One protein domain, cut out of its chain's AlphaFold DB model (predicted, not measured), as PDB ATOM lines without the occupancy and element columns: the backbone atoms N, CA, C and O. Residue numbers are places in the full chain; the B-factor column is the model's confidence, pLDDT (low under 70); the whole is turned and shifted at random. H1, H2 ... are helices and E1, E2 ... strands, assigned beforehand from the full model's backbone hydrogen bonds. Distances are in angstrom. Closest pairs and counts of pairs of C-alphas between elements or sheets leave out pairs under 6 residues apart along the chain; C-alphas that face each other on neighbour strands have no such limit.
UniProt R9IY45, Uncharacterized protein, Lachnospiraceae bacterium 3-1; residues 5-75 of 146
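This is residues 5 to 75 of the 146 residues of an uncharacterized protein of Lachnospiraceae bacterium 3-1 (UniProt R9IY45). A long hairpin, E2 and E3, in a strongly twisted sheet has short E1 beside E3 toward one end, H1 and H2 at the other, and residues 69 to 75 sticking out. The 71 printed residues, mixed helices and strands, run H1, H2, E1, E2, E3, H3; the mixed sheet's order is E1, E3, E2. The whole is loose, radius of gyration of the C-alphas 13.9 A, spanning 37 by 25 by 21 A.

Find C-alpha 5 at (-27.178, -21.969, -27.439), where H1, residues 5 to 15, begins. Next come H2, 19 to 28, E1, 30 to 34, E2, 41 to 50, 26.4 A long, and E3, 53 to 62, 27.4 A; H3, 66 to 73, ends at (-43.166, -3.833, -11.814).

Beside E3, find parallel E1 (N 31 to O 58, 2.8 A) and antiparallel E2 (N 46 to O 57, 2.8 A), within hydrogen-bond range. H2 is on the sheet, only just at its level, height 3.5 A; its closest C-alphas with E3, Glu 26 and Met 57, are 5.0 A apart. H1 is on the sheet; H3 only grazes it. Every O i to N i+4 pair is within range in H1 and H3, 5 of 6 in H2.

The farthest C-alphas, Asp 18 and Gly 37, are 39.7 A apart. The printed part has no cut and no long link; residue 5 alone is under pLDDT 70.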
ATOM      1  N   ASN A   5     -27.930 -23.185 -27.736       68.75
ATOM      2  CA  ASN A   5     -27.178 -21.969 -27.439       68.75
ATOM      3  C   ASN A   5     -27.247 -21.546 -25.963       68.75
ATOM      4  O   ASN A   5     -26.239 -21.109 -25.420       68.75
ATOM      5  N   ILE A   6     -28.385 -21.709 -25.281       76.31
ATOM      6  CA  ILE A   6     -28.555 -21.202 -23.905       76.31
ATOM      7  C   ILE A   6     -27.730 -22.028 -22.914       76.31
ATOM      8  O   ILE A   6     -27.011 -21.463 -22.097       76.31
ATOM      9  N   LEU A   7     -27.756 -23.359 -23.034       77.75
ATOM     10  CA  LEU A   7     -26.914 -24.232 -22.209       77.75
ATOM     11  C   LEU A   7     -25.422 -23.976 -22.447       77.75
ATOM     12  O   LEU A   7     -24.636 -24.053 -21.510       77.75
ATOM     13  N   SER A   8     -25.042 -23.644 -23.681       79.44
ATOM     14  CA  SER A   8     -23.658 -23.306 -24.022       79.44
ATOM     15  C   SER A   8     -23.231 -21.983 -23.382       79.44
ATOM     16  O   SER A   8     -22.160 -21.911 -22.793       79.44
ATOM     17  N   ILE A   9     -24.090 -20.959 -23.406       82.69
ATOM     18  CA  ILE A   9     -23.844 -19.684 -22.713       82.69
ATOM     19  C   ILE A   9     -23.709 -19.906 -21.203       82.69
ATOM     20  O   ILE A   9     -22.758 -19.420 -20.600       82.69
ATOM     21  N   ILE A  10     -24.620 -20.675 -20.597       82.00
ATOM     22  CA  ILE A  10     -24.575 -20.979 -19.159       82.00
ATOM     23  C   ILE A  10     -23.279 -21.717 -18.805       82.00
ATOM     24  O   ILE A  10     -22.639 -21.359 -17.821       82.00
ATOM     25  N   LYS A  11     -22.847 -22.684 -19.628       83.31
ATOM     26  CA  LYS A  11     -21.554 -23.371 -19.473       83.31
ATOM     27  C   LYS A  11     -20.383 -22.394 -19.451       83.31
ATOM     28  O   LYS A  11     -19.601 -22.417 -18.508       83.31
ATOM     29  N   PHE A  12     -20.286 -21.517 -20.450       82.88
ATOM     30  CA  PHE A  12     -19.208 -20.527 -20.510       82.88
ATOM     31  C   PHE A  12     -19.214 -19.596 -19.300       82.88
ATOM     32  O   PHE A  12     -18.155 -19.330 -18.742       82.88
ATOM     33  N   ILE A  13     -20.393 -19.147 -18.860       83.94
ATOM     34  CA  ILE A  13     -20.516 -18.304 -17.670       83.94
ATOM     35  C   ILE A  13     -20.012 -19.064 -16.440       83.94
ATOM     36  O   ILE A  13     -19.092 -18.591 -15.789       83.94
ATOM     37  N   VAL A  14     -20.546 -20.253 -16.145       84.75
ATOM     38  CA  VAL A  14     -20.176 -21.035 -14.946       84.75
ATOM     39  C   VAL A  14     -18.690 -21.408 -14.937       84.75
ATOM     40  O   VAL A  14     -18.068 -21.410 -13.876       84.75
ATOM     41  N   ASN A  15     -18.095 -21.679 -16.100       84.12
ATOM     42  CA  ASN A  15     -16.673 -22.017 -16.204       84.12
ATOM     43  C   ASN A  15     -15.739 -20.827 -15.943       84.12
ATOM     44  O   ASN A  15     -14.583 -21.036 -15.584       84.12
ATOM     45  N   CYS A  16     -16.229 -19.594 -16.082       84.62
ATOM     46  CA  CYS A  16     -15.461 -18.383 -15.798       84.62
ATOM     47  C   CYS A  16     -15.637 -17.852 -14.366       84.62
ATOM     48  O   CYS A  16     -14.986 -16.866 -14.026       84.62
ATOM     49  N   LEU A  17     -16.509 -18.454 -13.551       86.06
ATOM     50  CA  LEU A  17     -16.832 -17.971 -12.206       86.06
ATOM     51  C   LEU A  17     -16.168 -18.818 -11.114       86.06
ATOM     52  O   LEU A  17     -16.075 -20.044 -11.219       86.06
ATOM     53  N   ASP A  18     -15.745 -18.153 -10.041       86.50
ATOM     54  CA  ASP A  18     -15.347 -18.810  -8.794       86.50
ATOM     55  C   ASP A  18     -16.568 -19.261  -7.965       86.50
ATOM     56  O   ASP A  18     -17.709 -18.907  -8.262       86.50
ATOM     57  N   GLU A  19     -16.350 -20.045  -6.905       82.69
ATOM     58  CA  GLU A  19     -17.439 -20.575  -6.064       82.69
ATOM     59  C   GLU A  19     -18.325 -19.476  -5.457       82.69
ATOM     60  O   GLU A  19     -19.547 -19.618  -5.397       82.69
ATOM     61  N   SER A  20     -17.737 -18.347  -5.051       86.44
ATOM     62  CA  SER A  20     -18.492 -17.231  -4.473       86.44
ATOM     63  C   SER A  20     -19.410 -16.579  -5.509       86.44
ATOM     64  O   SER A  20     -20.561 -16.237  -5.225       86.44
ATOM     65  N   GLN A  21     -18.923 -16.458  -6.740       86.50
ATOM     66  CA  GLN A  21     -19.655 -15.908  -7.866       86.50
ATOM     67  C   GLN A  21     -20.727 -16.868  -8.385       86.50
ATOM     68  O   GLN A  21     -21.785 -16.405  -8.819       86.50
ATOM     69  N   VAL A  22     -20.483 -18.180  -8.316       84.38
ATOM     70  CA  VAL A  22     -21.487 -19.207  -8.614       84.38
ATOM     71  C   VAL A  22     -22.641 -19.103  -7.624       84.38
ATOM     72  O   VAL A  22     -23.772 -18.949  -8.068       84.38
ATOM     73  N   ASN A  23     -22.381 -19.027  -6.317       85.06
ATOM     74  CA  ASN A  23     -23.443 -18.850  -5.314       85.06
ATOM     75  C   ASN A  23     -24.276 -17.576  -5.571       85.06
ATOM     76  O   ASN A  23     -25.505 -17.591  -5.524       85.06
ATOM     77  N   LEU A  24     -23.619 -16.467  -5.934       87.38
ATOM     78  CA  LEU A  24     -24.312 -15.233  -6.329       87.38
ATOM     79  C   LEU A  24     -25.130 -15.381  -7.619       87.38
ATOM     80  O   LEU A  24     -26.088 -14.630  -7.830       87.38
ATOM     81  N   LEU A  25     -24.706 -16.245  -8.540       85.38
ATOM     82  CA  LEU A  25     -25.463 -16.560  -9.743       85.38
ATOM     83  C   LEU A  25     -26.701 -17.381  -9.377       85.38
ATOM     84  O   LEU A  25     -27.783 -16.996  -9.805       85.38
ATOM     85  N   GLU A  26     -26.569 -18.421  -8.553       85.38
ATOM     86  CA  GLU A  26     -27.680 -19.283  -8.113       85.38
ATOM     87  C   GLU A  26     -28.840 -18.481  -7.505       85.38
ATOM     88  O   GLU A  26     -30.000 -18.664  -7.879       85.38
ATOM     89  N   ASP A  27     -28.526 -17.504  -6.652       85.12
ATOM     90  CA  ASP A  27     -29.528 -16.640  -6.014       85.12
ATOM     91  C   ASP A  27     -30.281 -15.724  -6.990       85.12
ATOM     92  O   ASP A  27     -31.423 -15.316  -6.734       85.12
ATOM     93  N   ARG A  28     -29.630 -15.355  -8.097       85.81
ATOM     94  CA  ARG A  28     -30.135 -14.378  -9.075       85.81
ATOM     95  C   ARG A  28     -30.671 -15.024 -10.343       85.81
ATOM     96  O   ARG A  28     -31.344 -14.344 -11.121       85.81
ATOM     97  N   PHE A  29     -30.369 -16.294 -10.567       87.12
ATOM     98  CA  PHE A  29     -30.768 -17.019 -11.754       87.12
ATOM     99  C   PHE A  29     -32.170 -17.594 -11.555       87.12
ATOM    100  O   PHE A  29     -32.440 -18.350 -10.621       87.12
ATOM    101  N   VAL A  30     -33.088 -17.184 -12.429       89.56
ATOM    102  CA  VAL A  30     -34.493 -17.588 -12.377       89.56
ATOM    103  C   VAL A  30     -34.880 -18.167 -13.728       89.56
ATOM    104  O   VAL A  30     -34.727 -17.510 -14.757       89.56
ATOM    105  N   PHE A  31     -35.385 -19.396 -13.723       90.06
ATOM    106  CA  PHE A  31     -35.897 -20.078 -14.904       90.06
ATOM    107  C   PHE A  31     -37.421 -20.005 -14.924       90.06
ATOM    108  O   PHE A  31     -38.062 -20.308 -13.924       90.06
ATOM    109  N   ILE A  32     -38.007 -19.615 -16.054       92.44
ATOM    110  CA  ILE A  32     -39.462 -19.511 -16.201       92.44
ATOM    111  C   ILE A  32     -39.952 -20.658 -17.087       92.44
ATOM    112  O   ILE A  32     -39.520 -20.785 -18.232       92.44
ATOM    113  N   GLU A  33     -40.851 -21.484 -16.561       92.44
ATOM    114  CA  GLU A  33     -41.501 -22.581 -17.281       92.44
ATOM    115  C   GLU A  33     -42.975 -22.229 -17.502       92.44
ATOM    116  O   GLU A  33     -43.728 -22.021 -16.551       92.44
ATOM    117  N   TYR A  34     -43.404 -22.177 -18.762       93.88
ATOM    118  CA  TYR A  34     -44.824 -22.052 -19.074       93.88
ATOM    119  C   TYR A  34     -45.485 -23.428 -19.034       93.88
ATOM    120  O   TYR A  34     -45.066 -24.337 -19.757       93.88
ATOM    121  N   ARG A  35     -46.541 -23.579 -18.233       94.62
ATOM    122  CA  ARG A  35     -47.331 -24.810 -18.153       94.62
ATOM    123  C   ARG A  35     -48.822 -24.476 -18.201       94.62
ATOM    124  O   ARG A  35     -49.318 -23.862 -17.266       94.62
ATOM    125  N   PRO A  36     -49.560 -24.876 -19.249       92.81
ATOM    126  CA  PRO A  36     -50.988 -24.594 -19.318       92.81
ATOM    127  C   PRO A  36     -51.755 -25.362 -18.230       92.81
ATOM    128  O   PRO A  36     -51.462 -26.530 -17.971       92.81
ATOM    129  N   GLY A  37     -52.754 -24.715 -17.627       90.75
ATOM    130  CA  GLY A  37     -53.690 -25.345 -16.687       90.75
ATOM    131  C   GLY A  37     -53.250 -25.378 -15.222       90.75
ATOM    132  O   GLY A  37     -53.977 -25.929 -14.398       90.75
ATOM    133  N   ILE A  38     -52.099 -24.796 -14.871       91.19
ATOM    134  CA  ILE A  38     -51.775 -24.526 -13.463       91.19
ATOM    135  C   ILE A  38     -52.436 -23.220 -13.031       91.19
ATOM    136  O   ILE A  38     -52.533 -22.295 -13.820       91.19
ATOM    137  N   VAL A  39     -52.878 -23.127 -11.781       89.12
ATOM    138  CA  VAL A  39     -53.466 -21.891 -11.255       89.12
ATOM    139  C   VAL A  39     -52.393 -21.113 -10.501       89.12
ATOM    140  O   VAL A  39     -51.860 -21.597  -9.503       89.12
ATOM    141  N   GLY A  40     -52.099 -19.894 -10.954       89.69
ATOM    142  CA  GLY A  40     -51.130 -19.014 -10.303       89.69
ATOM    143  C   GLY A  40     -49.686 -19.283 -10.735       89.69
ATOM    144  O   GLY A  40     -49.413 -19.572 -11.899       89.69
ATOM    145  N   ALA A  41     -48.745 -19.137  -9.799       92.69
ATOM    146  CA  ALA A  41     -47.328 -19.386 -10.036       92.69
ATOM    147  C   ALA A  41     -46.737 -20.264  -8.928       92.69
ATOM    148  O   ALA A  41     -46.965 -20.023  -7.742       92.69
ATOM    149  N   GLU A  42     -45.941 -21.253  -9.318       94.06
ATOM    150  CA  GLU A  42     -45.234 -22.158  -8.412       94.06
ATOM    151  C   GLU A  42     -43.731 -21.868  -8.471       94.06
ATOM    152  O   GLU A  42     -43.146 -21.874  -9.554       94.06
ATOM    153  N   VAL A  43     -43.094 -21.633  -7.319       93.31
ATOM    154  CA  VAL A  43     -41.647 -21.390  -7.231       93.31
ATOM    155  C   VAL A  43     -40.969 -22.576  -6.558       93.31
ATOM    156  O   VAL A  43     -41.228 -22.853  -5.389       93.31
ATOM    157  N   THR A  44     -40.076 -23.255  -7.273       92.81
ATOM    158  CA  THR A  44     -39.348 -24.430  -6.770       92.81
ATOM    159  C   THR A  44     -37.845 -24.315  -7.017       92.81
ATOM    160  O   THR A  44     -37.427 -23.683  -7.992       92.81
ATOM    161  N   PRO A  45     -36.994 -24.910  -6.163       90.19
ATOM    162  CA  PRO A  45     -35.593 -25.117  -6.498       90.19
ATOM    163  C   PRO A  45     -35.473 -26.029  -7.720       90.19
ATOM    164  O   PRO A  45     -36.190 -27.022  -7.849       90.19
ATOM    165  N   TYR A  46     -34.549 -25.704  -8.612       89.12
ATOM    166  CA  TYR A  46     -34.243 -26.497  -9.791       89.12
ATOM    167  C   TYR A  46     -32.733 -26.574  -9.961       89.12
ATOM    168  O   TYR A  46     -32.061 -25.549  -9.968       89.12
ATOM    169  N   THR A  47     -32.199 -27.783 -10.099       88.06
ATOM    170  CA  THR A  47     -30.760 -28.002 -10.251       88.06
ATOM    171  C   THR A  47     -30.490 -28.656 -11.593       88.06
ATOM    172  O   THR A  47     -31.129 -29.648 -11.953       88.06
ATOM    173  N   ILE A  48     -29.527 -28.106 -12.329       85.69
ATOM    174  CA  ILE A  48     -29.012 -28.708 -13.559       85.69
ATOM    175  C   ILE A  48     -27.537 -29.039 -13.400       85.69
ATOM    176  O   ILE A  48     -26.794 -28.320 -12.736       85.69
ATOM    177  N   MET A  49     -27.109 -30.121 -14.042       82.69
ATOM    178  CA  MET A  49     -25.701 -30.498 -14.087       82.69
ATOM    179  C   MET A  49     -25.032 -29.826 -15.282       82.69
ATOM    180  O   MET A  49     -25.392 -30.078 -16.435       82.69
ATOM    181  N   ILE A  50     -24.044 -28.978 -15.004       81.50
ATOM    182  CA  ILE A  50     -23.215 -28.318 -16.009       81.50
ATOM    183  C   ILE A  50     -21.807 -28.912 -15.927       81.50
ATOM    184  O   ILE A  50     -21.048 -28.585 -15.021       81.50
ATOM    185  N   GLU A  51     -21.492 -29.810 -16.870       75.25
ATOM    186  CA  GLU A  51     -20.217 -30.548 -17.041       75.25
ATOM    187  C   GLU A  51     -19.816 -31.479 -15.887       75.25
ATOM    188  O   GLU A  51     -19.467 -32.621 -16.151       75.25
ATOM    189  N   ASN A  52     -19.885 -31.017 -14.641       76.44
ATOM    190  CA  ASN A  52     -19.900 -31.812 -13.404       76.44
ATOM    191  C   ASN A  52     -20.202 -30.956 -12.158       76.44
ATOM    192  O   ASN A  52     -20.098 -31.439 -11.031       76.44
ATOM    193  N   LYS A  53     -20.572 -29.684 -12.343       78.31
ATOM    194  CA  LYS A  53     -20.958 -28.771 -11.268       78.31
ATOM    195  C   LYS A  53     -22.486 -28.675 -11.223       78.31
ATOM    196  O   LYS A  53     -23.095 -28.436 -12.274       78.31
ATOM    197  N   PRO A  54     -23.123 -28.871 -10.058       83.38
ATOM    198  CA  PRO A  54     -24.533 -28.548  -9.908       83.38
ATOM    199  C   PRO A  54     -24.696 -27.026  -9.967       83.38
ATOM    200  O   PRO A  54     -23.957 -26.303  -9.309       83.38
ATOM    201  N   LEU A  55     -25.649 -26.549 -10.767       85.56
ATOM    202  CA  LEU A  55     -26.108 -25.164 -10.738       85.56
ATOM    203  C   LEU A  55     -27.554 -25.162 -10.257       85.56
ATOM    204  O   LEU A  55     -28.452 -25.617 -10.977       85.56
ATOM    205  N   THR A  56     -27.765 -24.668  -9.045       88.06
ATOM    206  CA  THR A  56     -29.092 -24.526  -8.446       88.06
ATOM    207  C   THR A  56     -29.681 -23.166  -8.800       88.06
ATOM    208  O   THR A  56     -28.992 -22.157  -8.860       88.06
ATOM    209  N   MET A  57     -30.974 -23.127  -9.087       89.38
ATOM    210  CA  MET A  57     -31.686 -21.909  -9.455       89.38
ATOM    211  C   MET A  57     -33.139 -21.975  -9.007       89.38
ATOM    212  O   MET A  57     -33.651 -23.037  -8.644       89.38
ATOM    213  N   LYS A  58     -33.834 -20.842  -9.070       92.00
ATOM    214  CA  LYS A  58     -35.281 -20.805  -8.828       92.00
ATOM    215  C   LYS A  58     -36.012 -21.045 -10.136       92.00
ATOM    216  O   LYS A  58     -35.813 -20.305 -11.095       92.00
ATOM    217  N   LYS A  59     -36.884 -22.044 -10.177       93.06
ATOM    218  CA  LYS A  59     -37.819 -22.251 -11.276       93.06
ATOM    219  C   LYS A  59     -39.181 -21.691 -10.901       93.06
ATOM    220  O   LYS A  59     -39.715 -22.035  -9.853       93.06
ATOM    221  N   VAL A  60     -39.736 -20.854 -11.766       94.75
ATOM    222  CA  VAL A  60     -41.099 -20.341 -11.663       94.75
ATOM    223  C   VAL A  60     -41.926 -20.990 -12.759       94.75
ATOM    224  O   VAL A  60     -41.686 -20.744 -13.941       94.75
ATOM    225  N   THR A  61     -42.891 -21.814 -12.371       95.62
ATOM    226  CA  THR A  61     -43.864 -22.404 -13.292       95.62
ATOM    227  C   THR A  61     -45.128 -21.556 -13.262       95.62
ATOM    228  O   THR A  61     -45.646 -21.289 -12.179       95.62
ATOM    229  N   LEU A  62     -45.619 -21.114 -14.419       95.81
ATOM    230  CA  LEU A  62     -46.831 -20.288 -14.533       95.81
ATOM    231  C   LEU A  62     -47.629 -20.617 -15.805       95.81
ATOM    232  O   LEU A  62     -47.067 -21.128 -16.774       95.81
ATOM    233  N   ASP A  63     -48.924 -20.303 -15.812       95.38
ATOM    234  CA  ASP A  63     -49.787 -20.347 -17.005       95.38
ATOM    235  C   ASP A  63     -50.079 -18.944 -17.575       95.38
ATOM    236  O   ASP A  63     -50.604 -18.804 -18.677       95.38
ATOM    237  N   ASN A  64     -49.717 -17.891 -16.832       93.12
ATOM    238  CA  ASN A  64     -49.970 -16.502 -17.182       93.12
ATOM    239  C   ASN A  64     -48.757 -15.612 -16.862       93.12
ATOM    240  O   ASN A  64     -48.451 -15.326 -15.701       93.12
ATOM    241  N   PHE A  65     -48.083 -15.121 -17.907       92.94
ATOM    242  CA  PHE A  65     -46.913 -14.241 -17.775       92.94
ATOM    243  C   PHE A  65     -47.227 -12.893 -17.115       92.94
ATOM    244  O   PHE A  65     -46.314 -12.253 -16.594       92.94
ATOM    245  N   MET A  66     -48.496 -12.477 -17.064       91.81
ATOM    246  CA  MET A  66     -48.901 -11.255 -16.367       91.81
ATOM    247  C   MET A  66     -48.492 -11.284 -14.889       91.81
ATOM    248  O   MET A  66     -48.077 -10.267 -14.345       91.81
ATOM    249  N   LEU A  67     -48.521 -12.460 -14.252       91.06
ATOM    250  CA  LEU A  67     -48.072 -12.627 -12.866       91.06
ATOM    251  C   LEU A  67     -46.589 -12.265 -12.701       91.06
ATOM    252  O   LEU A  67     -46.214 -11.601 -11.734       91.06
ATOM    253  N   LEU A  68     -45.755 -12.657 -13.668       91.38
ATOM    254  CA  LEU A  68     -44.333 -12.327 -13.677       91.38
ATOM    255  C   LEU A  68     -44.117 -10.827 -13.902       91.38
ATOM    256  O   LEU A  68     -43.337 -10.212 -13.177       91.38
ATOM    257  N   TYR A  69     -44.803 -10.228 -14.875       89.62
ATOM    258  CA  TYR A  69     -44.649  -8.801 -15.171       89.62
ATOM    259  C   TYR A  69     -45.110  -7.914 -14.018       89.62
ATOM    260  O   TYR A  69     -44.376  -7.008 -13.628       89.62
ATOM    261  N   ASN A  70     -46.240  -8.242 -13.391       89.81
ATOM    262  CA  ASN A  70     -46.715  -7.542 -12.202       89.81
ATOM    263  C   ASN A  70     -45.697  -7.649 -11.056       89.81
ATOM    264  O   ASN A  70     -45.414  -6.664 -10.378       89.81
ATOM    265  N   ALA A  71     -45.083  -8.818 -10.844       88.12
ATOM    266  CA  ALA A  71     -44.037  -8.972  -9.832       88.12
ATOM    267  C   ALA A  71     -42.778  -8.136 -10.150       88.12
ATOM    268  O   ALA A  71     -42.151  -7.585  -9.242       88.12
ATOM    269  N   LEU A  72     -42.412  -8.016 -11.431       85.12
ATOM    270  CA  LEU A  72     -41.277  -7.202 -11.875       85.12
ATOM    271  C   LEU A  72     -41.541  -5.698 -11.751       85.12
ATOM    272  O   LEU A  72     -40.616  -4.963 -11.418       85.12
ATOM    273  N   GLU A  73     -42.777  -5.243 -11.952       82.81
ATOM    274  CA  GLU A  73     -43.166  -3.833 -11.814       82.81
ATOM    275  C   GLU A  73     -42.884  -3.285 -10.405       82.81
ATOM    276  O   GLU A  73     -42.360  -2.183 -10.235       82.81
ATOM    277  N   HIS A  74     -43.140  -4.090  -9.371       78.19
ATOM    278  CA  HIS A  74     -42.905  -3.702  -7.976       78.19
ATOM    279  C   HIS A  74     -41.411  -3.613  -7.622       78.19
ATOM    280  O   HIS A  74     -41.030  -3.027  -6.599       78.19
ATOM    281  N   LYS A  75     -40.529  -4.165  -8.463       73.19
ATOM    282  CA  LYS A  75     -39.083  -4.074  -8.279       73.19
ATOM    283  C   LYS A  75     -38.595  -2.726  -8.801       73.19
ATOM    284  O   LYS A  75     -38.208  -2.592  -9.958       73.19
TER     285      LYS A  75